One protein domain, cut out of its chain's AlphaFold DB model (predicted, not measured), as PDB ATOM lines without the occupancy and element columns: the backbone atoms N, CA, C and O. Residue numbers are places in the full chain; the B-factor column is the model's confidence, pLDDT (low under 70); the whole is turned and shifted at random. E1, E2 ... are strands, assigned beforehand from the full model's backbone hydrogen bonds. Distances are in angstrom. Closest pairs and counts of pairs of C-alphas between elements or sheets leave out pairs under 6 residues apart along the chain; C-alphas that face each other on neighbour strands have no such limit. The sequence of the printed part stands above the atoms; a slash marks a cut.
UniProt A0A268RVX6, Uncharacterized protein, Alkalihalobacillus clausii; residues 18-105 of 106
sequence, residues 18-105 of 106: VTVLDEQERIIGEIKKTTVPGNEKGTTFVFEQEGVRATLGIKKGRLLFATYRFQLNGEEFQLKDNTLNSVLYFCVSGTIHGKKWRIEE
ATOM      1  N   VAL A  18      19.834 -16.003   7.545       81.94
ATOM      2  CA  VAL A  18      19.569 -16.772   8.764       81.94
ATOM      3  C   VAL A  18      19.126 -15.839   9.872       81.94
ATOM      4  O   VAL A  18      19.769 -14.826  10.140       81.94
ATOM      5  N   THR A  19      18.042 -16.217  10.534       82.31
ATOM      6  CA  THR A  19      17.550 -15.568  11.745       82.31
ATOM      7  C   THR A  19      18.458 -15.896  12.923       82.31
ATOM      8  O   THR A  19      18.772 -17.061  13.164       82.31
ATOM      9  N   VAL A  20      18.860 -14.874  13.669       77.31
ATOM     10  CA  VAL A  20      19.625 -15.024  14.907       77.31
ATOM     11  C   VAL A  20      18.651 -14.981  16.076       77.31
ATOM     12  O   VAL A  20      17.850 -14.048  16.177       77.31
ATOM     13  N   LEU A  21      18.723 -15.993  16.938       77.62
ATOM     14  CA  LEU A  21      17.912 -16.112  18.144       77.62
ATOM     15  C   LEU A  21      18.789 -15.941  19.389       77.62
ATOM     16  O   LEU A  21      19.963 -16.314  19.369       77.62
ATOM     17  N   ASP A  22      18.223 -15.391  20.460       74.25
ATOM     18  CA  ASP A  22      18.841 -15.443  21.786       74.25
ATOM     19  C   ASP A  22      18.534 -16.761  22.522       74.25
ATOM     20  O   ASP A  22      17.881 -17.665  21.999       74.25
ATOM     21  N   GLU A  23      19.017 -16.880  23.759       73.00
ATOM     22  CA  GLU A  23      18.824 -18.069  24.601       73.00
ATOM     23  C   GLU A  23      17.355 -18.329  24.976       73.00
ATOM     24  O   GLU A  23      17.028 -19.422  25.433       73.00
ATOM     25  N   GLN A  24      16.473 -17.343  24.800       81.69
ATOM     26  CA  GLN A  24      15.035 -17.440  25.046       81.69
ATOM     27  C   GLN A  24      14.243 -17.640  23.743       81.69
ATOM     28  O   GLN A  24      13.033 -17.424  23.728       81.69
ATOM     29  N   GLU A  25      14.917 -18.021  22.651       80.56
ATOM     30  CA  GLU A  25      14.349 -18.200  21.309       80.56
ATOM     31  C   GLU A  25      13.727 -16.925  20.711       80.56
ATOM     32  O   GLU A  25      12.936 -16.982  19.764       80.56
ATOM     33  N   ARG A  26      14.091 -15.742  21.216       79.88
ATOM     34  CA  ARG A  26      13.620 -14.471  20.656       79.88
ATOM     35  C   ARG A  26      14.486 -14.085  19.469       79.88
ATOM     36  O   ARG A  26      15.708 -14.190  19.520       79.88
ATOM     37  N   ILE A  27      13.856 -13.584  18.409       83.44
ATOM     38  CA  ILE A  27      14.568 -13.064  17.239       83.44
ATOM     39  C   ILE A  27      15.293 -11.779  17.625       83.44
ATOM     40  O   ILE A  27      14.652 -10.779  17.938       83.44
ATOM     41  N   ILE A  28      16.623 -11.801  17.554       82.56
ATOM     42  CA  ILE A  28      17.469 -10.632  17.822       82.56
ATOM     43  C   ILE A  28      18.058 -10.022  16.551       82.56
ATOM     44  O   ILE A  28      18.586  -8.919  16.595       82.56
ATOM     45  N   GLY A  29      17.954 -10.690  15.402       82.56
ATOM     46  CA  GLY A  29      18.395 -10.111  14.137       82.56
ATOM     47  C   GLY A  29      18.454 -11.109  12.993       82.56
ATOM     48  O   GLY A  29      17.956 -12.234  13.079       82.56
ATOM     49  N   GLU A  30      19.093 -10.689  11.907       84.69
ATOM     50  CA  GLU A  30      19.281 -11.497  10.705       84.69
ATOM     51  C   GLU A  30      20.713 -11.353  10.178       84.69
ATOM     52  O   GLU A  30      21.250 -10.246  10.101       84.69
ATOM     53  N   ILE A  31      21.317 -12.475   9.780       86.00
ATOM     54  CA  ILE A  31      22.564 -12.522   9.013       86.00
ATOM     55  C   ILE A  31      22.225 -12.841   7.560       86.00
ATOM     56  O   ILE A  31      21.604 -13.863   7.277       86.00
ATOM     57  N   LYS A  32      22.670 -12.015   6.614       87.88
ATOM     58  CA  LYS A  32      22.439 -12.228   5.172       87.88
ATOM     59  C   LYS A  32      23.689 -11.972   4.344       87.88
ATOM     60  O   LYS A  32      24.571 -11.212   4.748       87.88
ATOM     61  N   LYS A  33      23.764 -12.585   3.159       88.31
ATOM     62  CA  LYS A  33      24.814 -12.263   2.178       88.31
ATOM     63  C   LYS A  33      24.572 -10.872   1.595       88.31
ATOM     64  O   LYS A  33      23.440 -10.496   1.300       88.31
ATOM     65  N   THR A  34      25.643 -10.116   1.387       89.44
ATOM     66  CA  THR A  34      25.591  -8.798   0.749       89.44
ATOM     67  C   THR A  34      26.823  -8.553  -0.126       89.44
ATOM     68  O   THR A  34      27.733  -9.378  -0.202       89.44
ATOM     69  N   THR A  35      26.853  -7.423  -0.829       90.19
ATOM     70  CA  THR A  35      28.013  -6.974  -1.608       90.19
ATOM     71  C   THR A  35      28.474  -5.621  -1.090       90.19
ATOM     72  O   THR A  35      27.686  -4.686  -1.002       90.19
ATOM     73  N   VAL A  36      29.766  -5.519  -0.773       90.00
ATOM     74  CA  VAL A  36      30.410  -4.282  -0.315       90.00
ATOM     75  C   VAL A  36      31.612  -4.002  -1.222       90.00
ATOM     76  O   VAL A  36      32.453  -4.892  -1.392       90.00
ATOM     77  N   PRO A  37      31.720  -2.802  -1.827       90.44
ATOM     78  CA  PRO A  37      32.882  -2.433  -2.626       90.44
ATOM     79  C   PRO A  37      34.198  -2.601  -1.854       90.44
ATOM     80  O   PRO A  37      34.318  -2.232  -0.684       90.44
ATOM     81  N   GLY A  38      35.197  -3.177  -2.521       88.69
ATOM     82  CA  GLY A  38      36.493  -3.502  -1.917       88.69
ATOM     83  C   GLY A  38      36.557  -4.871  -1.229       88.69
ATOM     84  O   GLY A  38      37.647  -5.269  -0.824       88.69
ATOM     85  N   ASN A  39      35.446  -5.611  -1.152       90.81
ATOM     86  CA  ASN A  39      35.435  -7.014  -0.727       90.81
ATOM     87  C   ASN A  39      35.351  -7.967  -1.929       90.81
ATOM     88  O   ASN A  39      34.929  -7.584  -3.026       90.81
ATOM     89  N   GLU A  40      35.756  -9.218  -1.729       88.69
ATOM     90  CA  GLU A  40      35.558 -10.290  -2.696       88.69
ATOM     91  C   GLU A  40      34.069 -10.602  -2.866       88.69
ATOM     92  O   GLU A  40      33.285 -10.614  -1.909       88.69
ATOM     93  N   LYS A  41      33.657 -10.848  -4.113       87.69
ATOM     94  CA  LYS A  41      32.250 -11.071  -4.453       87.69
ATOM     95  C   LYS A  41      31.723 -12.314  -3.731       87.69
ATOM     96  O   LYS A  41      32.317 -13.378  -3.826       87.69
ATOM     97  N   GLY A  42      30.577 -12.178  -3.063       83.62
ATOM     98  CA  GLY A  42      29.904 -13.291  -2.384       83.62
ATOM     99  C   GLY A  42      30.505 -13.691  -1.035       83.62
ATOM    100  O   GLY A  42      30.011 -14.634  -0.426       83.62
ATOM    101  N   THR A  43      31.523 -12.970  -0.555       85.25
ATOM    102  CA  THR A  43      32.207 -13.263   0.719       85.25
ATOM    103  C   THR A  43      31.751 -12.375   1.874       85.25
ATOM    104  O   THR A  43      32.228 -12.542   2.992       85.25
ATOM    105  N   THR A  44      30.862 -11.409   1.617       89.81
ATOM    106  CA  THR A  44      30.421 -10.456   2.638       89.81
ATOM    107  C   THR A  44      29.085 -10.865   3.239       89.81
ATOM    108  O   THR A  44      28.103 -11.084   2.524       89.81
ATOM    109  N   PHE A  45      29.040 -10.865   4.563       89.38
ATOM    110  CA  PHE A  45      27.842 -11.026   5.369       89.38
ATOM    111  C   PHE A  45      27.529  -9.722   6.091       89.38
ATOM    112  O   PHE A  45      28.428  -8.945   6.417       89.38
ATOM    113  N   VAL A  46      26.247  -9.473   6.326       90.38
ATOM    114  CA  VAL A  46      25.770  -8.358   7.139       90.38
ATOM    115  C   VAL A  46      24.867  -8.891   8.238       90.38
ATOM    116  O   VAL A  46      24.028  -9.750   7.972       90.38
ATOM    117  N   PHE A  47      25.061  -8.364   9.441       88.88
ATOM    118  CA  PHE A  47      24.175  -8.507  10.583       88.88
ATOM    119  C   PHE A  47      23.533  -7.150  10.882       88.88
ATOM    120  O   PHE A  47      24.228  -6.131  10.941       88.88
ATOM    121  N   GLU A  48      22.213  -7.141  11.048       85.56
ATOM    122  CA  GLU A  48      21.429  -5.950  11.383       85.56
ATOM    123  C   GLU A  48      20.543  -6.238  12.604       85.56
ATOM    124  O   GLU A  48      19.779  -7.204  12.604       85.56
ATOM    125  N   GLN A  49      20.642  -5.382  13.625       83.69
ATOM    126  CA  GLN A  49      19.815  -5.405  14.835       83.69
ATOM    127  C   GLN A  49      19.658  -3.981  15.370       83.69
ATOM    128  O   GLN A  49      20.660  -3.321  15.609       83.69
ATOM    129  N   GLU A  50      18.424  -3.517  15.591       81.44
ATOM    130  CA  GLU A  50      18.113  -2.284  16.349       81.44
ATOM    131  C   GLU A  50      19.022  -1.071  16.033       81.44
ATOM    132  O   GLU A  50      19.548  -0.401  16.917       81.44
ATOM    133  N   GLY A  51      19.240  -0.785  14.744       77.38
ATOM    134  CA  GLY A  51      20.072   0.343  14.292       77.38
ATOM    135  C   GLY A  51      21.582   0.077  14.280       77.38
ATOM    136  O   GLY A  51      22.333   0.876  13.722       77.38
ATOM    137  N   VAL A  52      22.032  -1.060  14.806       82.44
ATOM    138  CA  VAL A  52      23.389  -1.576  14.630       82.44
ATOM    139  C   VAL A  52      23.470  -2.322  13.307       82.44
ATOM    140  O   VAL A  52      22.683  -3.228  13.023       82.44
ATOM    141  N   ARG A  53      24.466  -1.955  12.501       87.81
ATOM    142  CA  ARG A  53      24.799  -2.658  11.263       87.81
ATOM    143  C   ARG A  53      26.262  -3.047  11.281       87.81
ATOM    144  O   ARG A  53      27.144  -2.185  11.326       87.81
ATOM    145  N   ALA A  54      26.499  -4.347  11.197       89.38
ATOM    146  CA  ALA A  54      27.826  -4.922  11.129       89.38
ATOM    147  C   ALA A  54      28.006  -5.659   9.799       89.38
ATOM    148  O   ALA A  54      27.128  -6.414   9.390       89.38
ATOM    149  N   THR A  55      29.130  -5.467   9.113       91.38
ATOM    150  CA  THR A  55      29.493  -6.264   7.934       91.38
ATOM    151  C   THR A  55      30.826  -6.952   8.151       91.38
ATOM    152  O   THR A  55      31.718  -6.394   8.781       91.38
ATOM    153  N   LEU A  56      30.972  -8.158   7.618       89.56
ATOM    154  CA  LEU A  56      32.228  -8.893   7.601       89.56
ATOM    155  C   LEU A  56      32.405  -9.495   6.216       89.56
ATOM    156  O   LEU A  56      31.516 -10.196   5.740       89.56
ATOM    157  N   GLY A  57      33.533  -9.238   5.566       88.31
ATOM    158  CA  GLY A  57      33.856  -9.896   4.303       88.31
ATOM    159  C   GLY A  57      35.344  -9.923   4.013       88.31
ATOM    160  O   GLY A  57      36.126  -9.227   4.660       88.31
ATOM    161  N   ILE A  58      35.740 -10.730   3.034       87.00
ATOM    162  CA  ILE A  58      37.144 -10.864   2.640       87.00
ATOM    163  C   ILE A  58      37.520  -9.650   1.793       87.00
ATOM    164  O   ILE A  58      36.835  -9.314   0.828       87.00
ATOM    165  N   LYS A  59      38.599  -8.959   2.157       88.19
ATOM    166  CA  LYS A  59      39.136  -7.828   1.401       88.19
ATOM    167  C   LYS A  59      39.635  -8.320   0.048       88.19
ATOM    168  O   LYS A  59      40.462  -9.221  -0.021       88.19
ATOM    169  N   LYS A  60      39.196  -7.667  -1.026       89.31
ATOM    170  CA  LYS A  60      39.655  -7.965  -2.383       89.31
ATOM    171  C   LYS A  60      41.156  -7.692  -2.505       89.31
ATOM    172  O   LYS A  60      41.609  -6.583  -2.217       89.31
ATOM    173  N   GLY A  61      41.913  -8.666  -2.996       83.06
ATOM    174  CA  GLY A  61      43.345  -8.519  -3.250       83.06
ATOM    175  C   GLY A  61      44.038  -9.863  -3.439       83.06
ATOM    176  O   GLY A  61      43.453 -10.908  -3.195       83.06
ATOM    177  N   ARG A  62      45.295  -9.843  -3.885       64.38
ATOM    178  CA  ARG A  62      46.140 -11.043  -3.945       64.38
ATOM    179  C   ARG A  62      46.992 -11.094  -2.685       64.38
ATOM    180  O   ARG A  62      48.025 -10.432  -2.625       64.38
ATOM    181  N   LEU A  63      46.537 -11.827  -1.679       65.19
ATOM    182  CA  LEU A  63      47.273 -12.033  -0.436       65.19
ATOM    183  C   LEU A  63      47.428 -13.537  -0.204       65.19
ATOM    184  O   LEU A  63      46.507 -14.296  -0.481       65.19
ATOM    185  N   LEU A  64      48.593 -13.954   0.302       68.25
ATOM    186  CA  LEU A  64      48.819 -15.344   0.726       68.25
ATOM    187  C   LEU A  64      47.880 -15.769   1.869       68.25
ATOM    188  O   LEU A  64      47.652 -16.957   2.049       68.25
ATOM    189  N   PHE A  65      47.350 -14.801   2.621       72.00
ATOM    190  CA  PHE A  65      46.458 -14.998   3.760       72.00
ATOM    191  C   PHE A  65      45.251 -14.071   3.646       72.00
ATOM    192  O   PHE A  65      45.377 -12.946   3.140       72.00
ATOM    193  N   ALA A  66      44.096 -14.510   4.138       76.31
ATOM    194  CA  ALA A  66      42.892 -13.703   4.068       76.31
ATOM    195  C   ALA A  66      43.023 -12.482   4.995       76.31
ATOM    196  O   ALA A  66      43.479 -12.551   6.137       76.31
ATOM    197  N   THR A  67      42.629 -11.318   4.482       83.38
ATOM    198  CA  THR A  67      42.368 -10.134   5.306       83.38
ATOM    199  C   THR A  67      40.876  -9.888   5.261       83.38
ATOM    200  O   THR A  67      40.326  -9.703   4.180       83.38
ATOM    201  N   TYR A  68      40.223  -9.841   6.410       84.88
ATOM    202  CA  TYR A  68      38.803  -9.549   6.513       84.88
ATOM    203  C   TYR A  68      38.602  -8.080   6.879       84.88
ATOM    204  O   TYR A  68      39.339  -7.505   7.686       84.88
ATOM    205  N   ARG A  69      37.597  -7.465   6.262       87.44
ATOM    206  CA  ARG A  69      37.087  -6.139   6.609       87.44
ATOM    207  C   ARG A  69      35.844  -6.338   7.453       87.44
ATOM    208  O   ARG A  69      34.825  -6.799   6.940       87.44
ATOM    209  N   PHE A  70      35.961  -6.013   8.733       85.69
ATOM    210  CA  PHE A  70      34.838  -5.915   9.647       85.69
ATOM    211  C   PHE A  70      34.438  -4.447   9.748       85.69
ATOM    212  O   PHE A  70      35.278  -3.611  10.059       85.69
ATOM    213  N   GLN A  71      33.188  -4.114   9.457       87.81
ATOM    214  CA  GLN A  71      32.680  -2.755   9.613       87.81
ATOM    215  C   GLN A  71      31.545  -2.759  10.620       87.81
ATOM    216  O   GLN A  71      30.635  -3.569  10.481       87.81
ATOM    217  N   LEU A  72      31.571  -1.855  11.591       85.06
ATOM    218  CA  LEU A  72      30.523  -1.704  12.599       85.06
ATOM    219  C   LEU A  72      30.184  -0.223  12.715       85.06
ATOM    220  O   LEU A  72      31.064   0.586  12.994       85.06
ATOM    221  N   ASN A  73      28.921   0.133  12.480       81.56
ATOM    222  CA  ASN A  73      28.437   1.517  12.590       81.56
ATOM    223  C   ASN A  73      29.286   2.542  11.802       81.56
ATOM    224  O   ASN A  73      29.442   3.686  12.214       81.56
ATOM    225  N   GLY A  74      29.841   2.125  10.659       77.50
ATOM    226  CA  GLY A  74      30.669   2.963   9.784       77.50
ATOM    227  C   GLY A  74      32.166   2.966  10.104       77.50
ATOM    228  O   GLY A  74      32.948   3.407   9.263       77.50
ATOM    229  N   GLU A  75      32.592   2.429  11.248       80.00
ATOM    230  CA  GLU A  75      34.011   2.210  11.534       80.00
ATOM    231  C   GLU A  75      34.503   0.930  10.858       80.00
ATOM    232  O   GLU A  75      33.787  -0.070  10.822       80.00
ATOM    233  N   GLU A  76      35.726   0.951  10.317       82.12
ATOM    234  CA  GLU A  76      36.358  -0.215   9.698       82.12
ATOM    235  C   GLU A  76      37.487  -0.765  10.568       82.12
ATOM    236  O   GLU A  76      38.405  -0.057  10.982       82.12
ATOM    237  N   PHE A  77      37.457  -2.080  10.735       79.69
ATOM    238  CA  PHE A  77      38.444  -2.881  11.425       79.69
ATOM    239  C   PHE A  77      38.995  -3.932  10.469       79.69
ATOM    240  O   PHE A  77      38.269  -4.549   9.685       79.69
ATOM    241  N   GLN A  78      40.305  -4.141  10.533       75.56
ATOM    242  CA  GLN A  78      40.973  -5.166   9.744       75.56
ATOM    243  C   GLN A  78      41.321  -6.342  10.632       75.56
ATOM    244  O   GLN A  78      41.923  -6.172  11.690       75.56
ATOM    245  N   LEU A  79      40.944  -7.517  10.152       73.94
ATOM    246  CA  LEU A  79      41.174  -8.804  10.779       73.94
ATOM    247  C   LEU A  79      42.054  -9.611   9.826       73.94
ATOM    248  O   LEU A  79      41.860  -9.554   8.612       73.94
ATOM    249  N   LYS A  80      43.047 -10.325  10.342       71.38
ATOM    250  CA  LYS A  80      43.968 -11.129   9.529       71.38
ATOM    251  C   LYS A  80      44.206 -12.468  10.194       71.38
ATOM    252  O   LYS A  80      44.264 -12.510  11.425       71.38
ATOM    253  N   ASP A  81      44.402 -13.494   9.373       68.81
ATOM    254  CA  ASP A  81      44.839 -14.803   9.848       68.81
ATOM    255  C   ASP A  81      46.162 -14.671  10.619       68.81
ATOM    256  O   ASP A  81      47.053 -13.891  10.255       68.81
ATOM    257  N   ASN A  82      46.309 -15.448  11.691       63.41
ATOM    258  CA  ASN A  82      47.570 -15.548  12.415       63.41
ATOM    259  C   ASN A  82      48.506 -16.531  11.711       63.41
ATOM    260  O   ASN A  82      48.295 -17.741  11.727       63.41
ATOM    261  N   THR A  83      49.579 -15.998  11.133       65.25
ATOM    262  CA  THR A  83      50.535 -16.762  10.324       65.25
ATOM    263  C   THR A  83      51.382 -17.754  11.125       65.25
ATOM    264  O   THR A  83      52.036 -18.595  10.518       65.25
ATOM    265  N   LEU A  84      51.405 -17.660  12.462       58.12
ATOM    266  CA  LEU A  84      52.151 -18.572  13.343       58.12
ATOM    267  C   LEU A  84      51.304 -19.754  13.836       58.12
ATOM    268  O   LEU A  84      51.857 -20.806  14.134       58.12
ATOM    269  N   ASN A  85      49.978 -19.590  13.892       55.19
ATOM    270  CA  ASN A  85      49.029 -20.572  14.428       55.19
ATOM    271  C   ASN A  85      47.922 -20.890  13.410       55.19
ATOM    272  O   ASN A  85      46.754 -20.997  13.772       55.19
ATOM    273  N   SER A  86      48.279 -21.064  12.135       51.50
ATOM    274  CA  SER A  86      47.339 -21.366  11.039       51.50
ATOM    275  C   SER A  86      46.604 -22.712  11.169       51.50
ATOM    276  O   SER A  86      45.816 -23.066  10.297       51.50
ATOM    277  N   VAL A  87      46.871 -23.467  12.240       46.84
ATOM    278  CA  VAL A  87      46.233 -24.748  12.578       46.84
ATOM    279  C   VAL A  87      45.012 -24.557  13.497       46.84
ATOM    280  O   VAL A  87      44.177 -25.454  13.580       46.84
ATOM    281  N   LEU A  88      44.873 -23.404  14.170       45.41
ATOM    282  CA  LEU A  88      43.685 -23.080  14.969       45.41
ATOM    283  C   LEU A  88      42.633 -22.402  14.085       45.41
ATOM    284  O   LEU A  88      42.927 -21.449  13.365       45.41
ATOM    285  N   TYR A  89      41.407 -22.918  14.156       51.91
ATOM    286  CA  TYR A  89      40.308 -22.660  13.222       51.91
ATOM    287  C   TYR A  89      39.812 -21.201  13.195       51.91
ATOM    288  O   TYR A  89      39.143 -20.808  12.237       51.91
ATOM    289  N   PHE A  90      40.202 -20.353  14.154       50.84
ATOM    290  CA  PHE A  90      39.913 -18.920  14.114       50.84
ATOM    291  C   PHE A  90      40.877 -18.116  15.005       50.84
ATOM    292  O   PHE A  90      40.752 -18.108  16.228       50.84
ATOM    293  N   CYS A  91      41.837 -17.395  14.413       54.47
ATOM    294  CA  CYS A  91      42.624 -16.386  15.129       54.47
ATOM    295  C   CYS A  91      42.577 -15.054  14.385       54.47
ATOM    296  O   CYS A  91      43.129 -14.905  13.297       54.47
ATOM    297  N   VAL A  92      41.961 -14.068  15.023       59.03
ATOM    298  CA  VAL A  92      41.697 -12.748  14.472       59.03
ATOM    299  C   VAL A  92      42.326 -11.685  15.368       59.03
ATOM    300  O   VAL A  92      42.068 -11.627  16.568       59.03
ATOM    301  N   SER A  93      43.134 -10.799  14.787       60.59
ATOM    302  CA  SER A  93      43.688  -9.632  15.486       60.59
ATOM    303  C   SER A  93      43.348  -8.339  14.751       60.59
ATOM    304  O   SER A  93      43.252  -8.334  13.524       60.59
ATOM    305  N   GLY A  94      43.145  -7.251  15.493       61.41
ATOM    306  CA  GLY A  94      42.746  -5.958  14.939       61.41
ATOM    307  C   GLY A  94      42.908  -4.810  15.934       61.41
ATOM    308  O   GLY A  94      43.381  -5.002  17.054       61.41
ATOM    309  N   THR A  95      42.514  -3.605  15.527       53.81
ATOM    310  CA  THR A  95      42.547  -2.407  16.378       53.81
ATOM    311  C   THR A  95      41.155  -1.802  16.442       53.81
ATOM    312  O   THR A  95      40.663  -1.390  15.401       53.81
ATOM    313  N   ILE A  96      40.551  -1.699  17.627       59.25
ATOM    314  CA  ILE A  96      39.246  -1.054  17.840       59.25
ATOM    315  C   ILE A  96      39.438   0.127  18.800       59.25
ATOM    316  O   ILE A  96      40.030  -0.029  19.871       59.25
ATOM    317  N   HIS A  97      39.010   1.327  18.389       61.62
ATOM    318  CA  HIS A  97      39.230   2.598  19.106       61.62
ATOM    319  C   HIS A  97      40.681   2.795  19.594       61.62
ATOM    320  O   HIS A  97      40.939   3.121  20.754       61.62
ATOM    321  N   GLY A  98      41.659   2.517  18.724       65.69
ATOM    322  CA  GLY A  98      43.090   2.655  19.033       65.69
ATOM    323  C   GLY A  98      43.672   1.572  19.952       65.69
ATOM    324  O   GLY A  98      44.877   1.566  20.199       65.69
ATOM    325  N   LYS A  99      42.863   0.625  20.434       57.09
ATOM    326  CA  LYS A  99      43.312  -0.498  21.266       57.09
ATOM    327  C   LYS A  99      43.474  -1.758  20.417       57.09
ATOM    328  O   LYS A  99      42.603  -2.076  19.615       57.09
ATOM    329  N   LYS A 100      44.574  -2.490  20.613       64.06
ATOM    330  CA  LYS A 100      44.854  -3.761  19.919       64.06
ATOM    331  C   LYS A 100      44.088  -4.907  20.566       64.06
ATOM    332  O   LYS A 100      44.200  -5.093  21.776       64.06
ATOM    333  N   TRP A 101      43.290  -5.627  19.790       56.19
ATOM    334  CA  TRP A 101      42.438  -6.722  20.254       56.19
ATOM    335  C   TRP A 101      42.836  -8.012  19.527       56.19
ATOM    336  O   TRP A 101      43.294  -7.976  18.381       56.19
ATOM    337  N   ARG A 102      42.678  -9.150  20.205       58.59
ATOM    338  CA  ARG A 102      42.968 -10.492  19.688       58.59
ATOM    339  C   ARG A 102      41.849 -11.428  20.135       58.59
ATOM    340  O   ARG A 102      41.503 -11.434  21.312       58.59
ATOM    341  N   ILE A 103      41.285 -12.169  19.190       59.94
ATOM    342  CA  ILE A 103      40.280 -13.208  19.400       59.94
ATOM    343  C   ILE A 103      40.894 -14.498  18.874       59.94
ATOM    344  O   ILE A 103      41.319 -14.546  17.722       59.94
ATOM    345  N   GLU A 104      40.957 -15.515  19.720       52.66
ATOM    346  CA  GLU A 104      41.468 -16.835  19.361       52.66
ATOM    347  C   GLU A 104      40.455 -17.880  19.810       52.66
ATOM    348  O   GLU A 104      39.885 -17.764  20.897       52.66
ATOM    349  N   GLU A 105      40.221 -18.874  18.969       41.81
ATOM    350  CA  GLU A 105      39.579 -20.119  19.366       41.81
ATOM    351  C   GLU A 105      40.594 -20.995  20.115       41.81
ATOM    352  O   GLU A 105      41.766 -21.050  19.732       41.81
TER     353      GLU A 105
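What this domain is: This is residues 18 to 105 of the 106 residues of an uncharacterized protein of Alkalihalobacillus clausii (UniProt A0A268RVX6). A single sheet of eight strands curls like part of a barrel and stays open, with edge strands E1 and E8 apart from each other. The chain runs back and forth through it, with the short links E2 to E3, E4 to E5 and E6 to E7 at one end of the strands and the tight turns at the other. The printed part has 88 residues, 50 of them in named strands and no named helix, and its class is all strand. The order E1 E2 E3 E4 E5 E6 E7 E8 is the same along the chain and across the sheet, antiparallel throughout. It is only just compact, close to loose, with a radius of gyration of the C-alphas of 14.3 A and spans of 39 by 28 by 27 A.

How they stand to each other: The sheet is a meander, each strand the antiparallel neighbour of the one before. E4, residues 52 to 58, and E5, residues 67 to 72, form a hairpin at 171 degrees between directions; N 55 and O 71 are 2.8 A apart, within hydrogen-bond range. E3, residues 44 to 49, is on the other side of E4 from E5, with N 47 and O 54 at 2.8 A. E2, residues 27 to 34, follows at 155 degrees to E3, with N 34 and O 44 at 2.9 A. Edge strand E1, residues 18 to 21, pairs with E2 through N 18 and O 31 at 2.8 A. E6, residues 75 to 81, is the neighbour of E5, with N 70 and O 77 at 2.9 A. Its pairing is staggered: residues 75 to 80 pair with E5, residues 80 to 81 with E7, residues 91 to 96. No backbone N and O of E6 and E7 are within hydrogen-bond range; C-alphas 79 and 94, which face each other, are 5.3 A apart. Edge strand E8, residues 99 to 104, and E7 form a hairpin, with N 94 and O 101 at 3.0 A.

Where its parts are: E1 begins at C-alpha 18, (19.569, -16.772, 8.764). E2, the longest strand by residues, spans 20.3 A, E4 20.5 A and E6 20.2 A. E3 spans 16.9 A, E5 16.3 A, E7 15.9 A, E8 16.6 A and E1 9.5 A. E8 ends at C-alpha 104, (41.468, -16.835, 19.361).

The domain as a whole: The sheet is strongly twisted, its C-alphas up to 10.7 A off their best plane; edge to edge, its strands' lines turn by 81 degrees and the way across it by 135 degrees. The C-alphas farthest apart, Gln 24 and Arg 62, are 43.0 A apart. The printed part has no cut and no long link. Its mean pLDDT is 75.7; residues 62 to 64 and 81 to 105 are under 70.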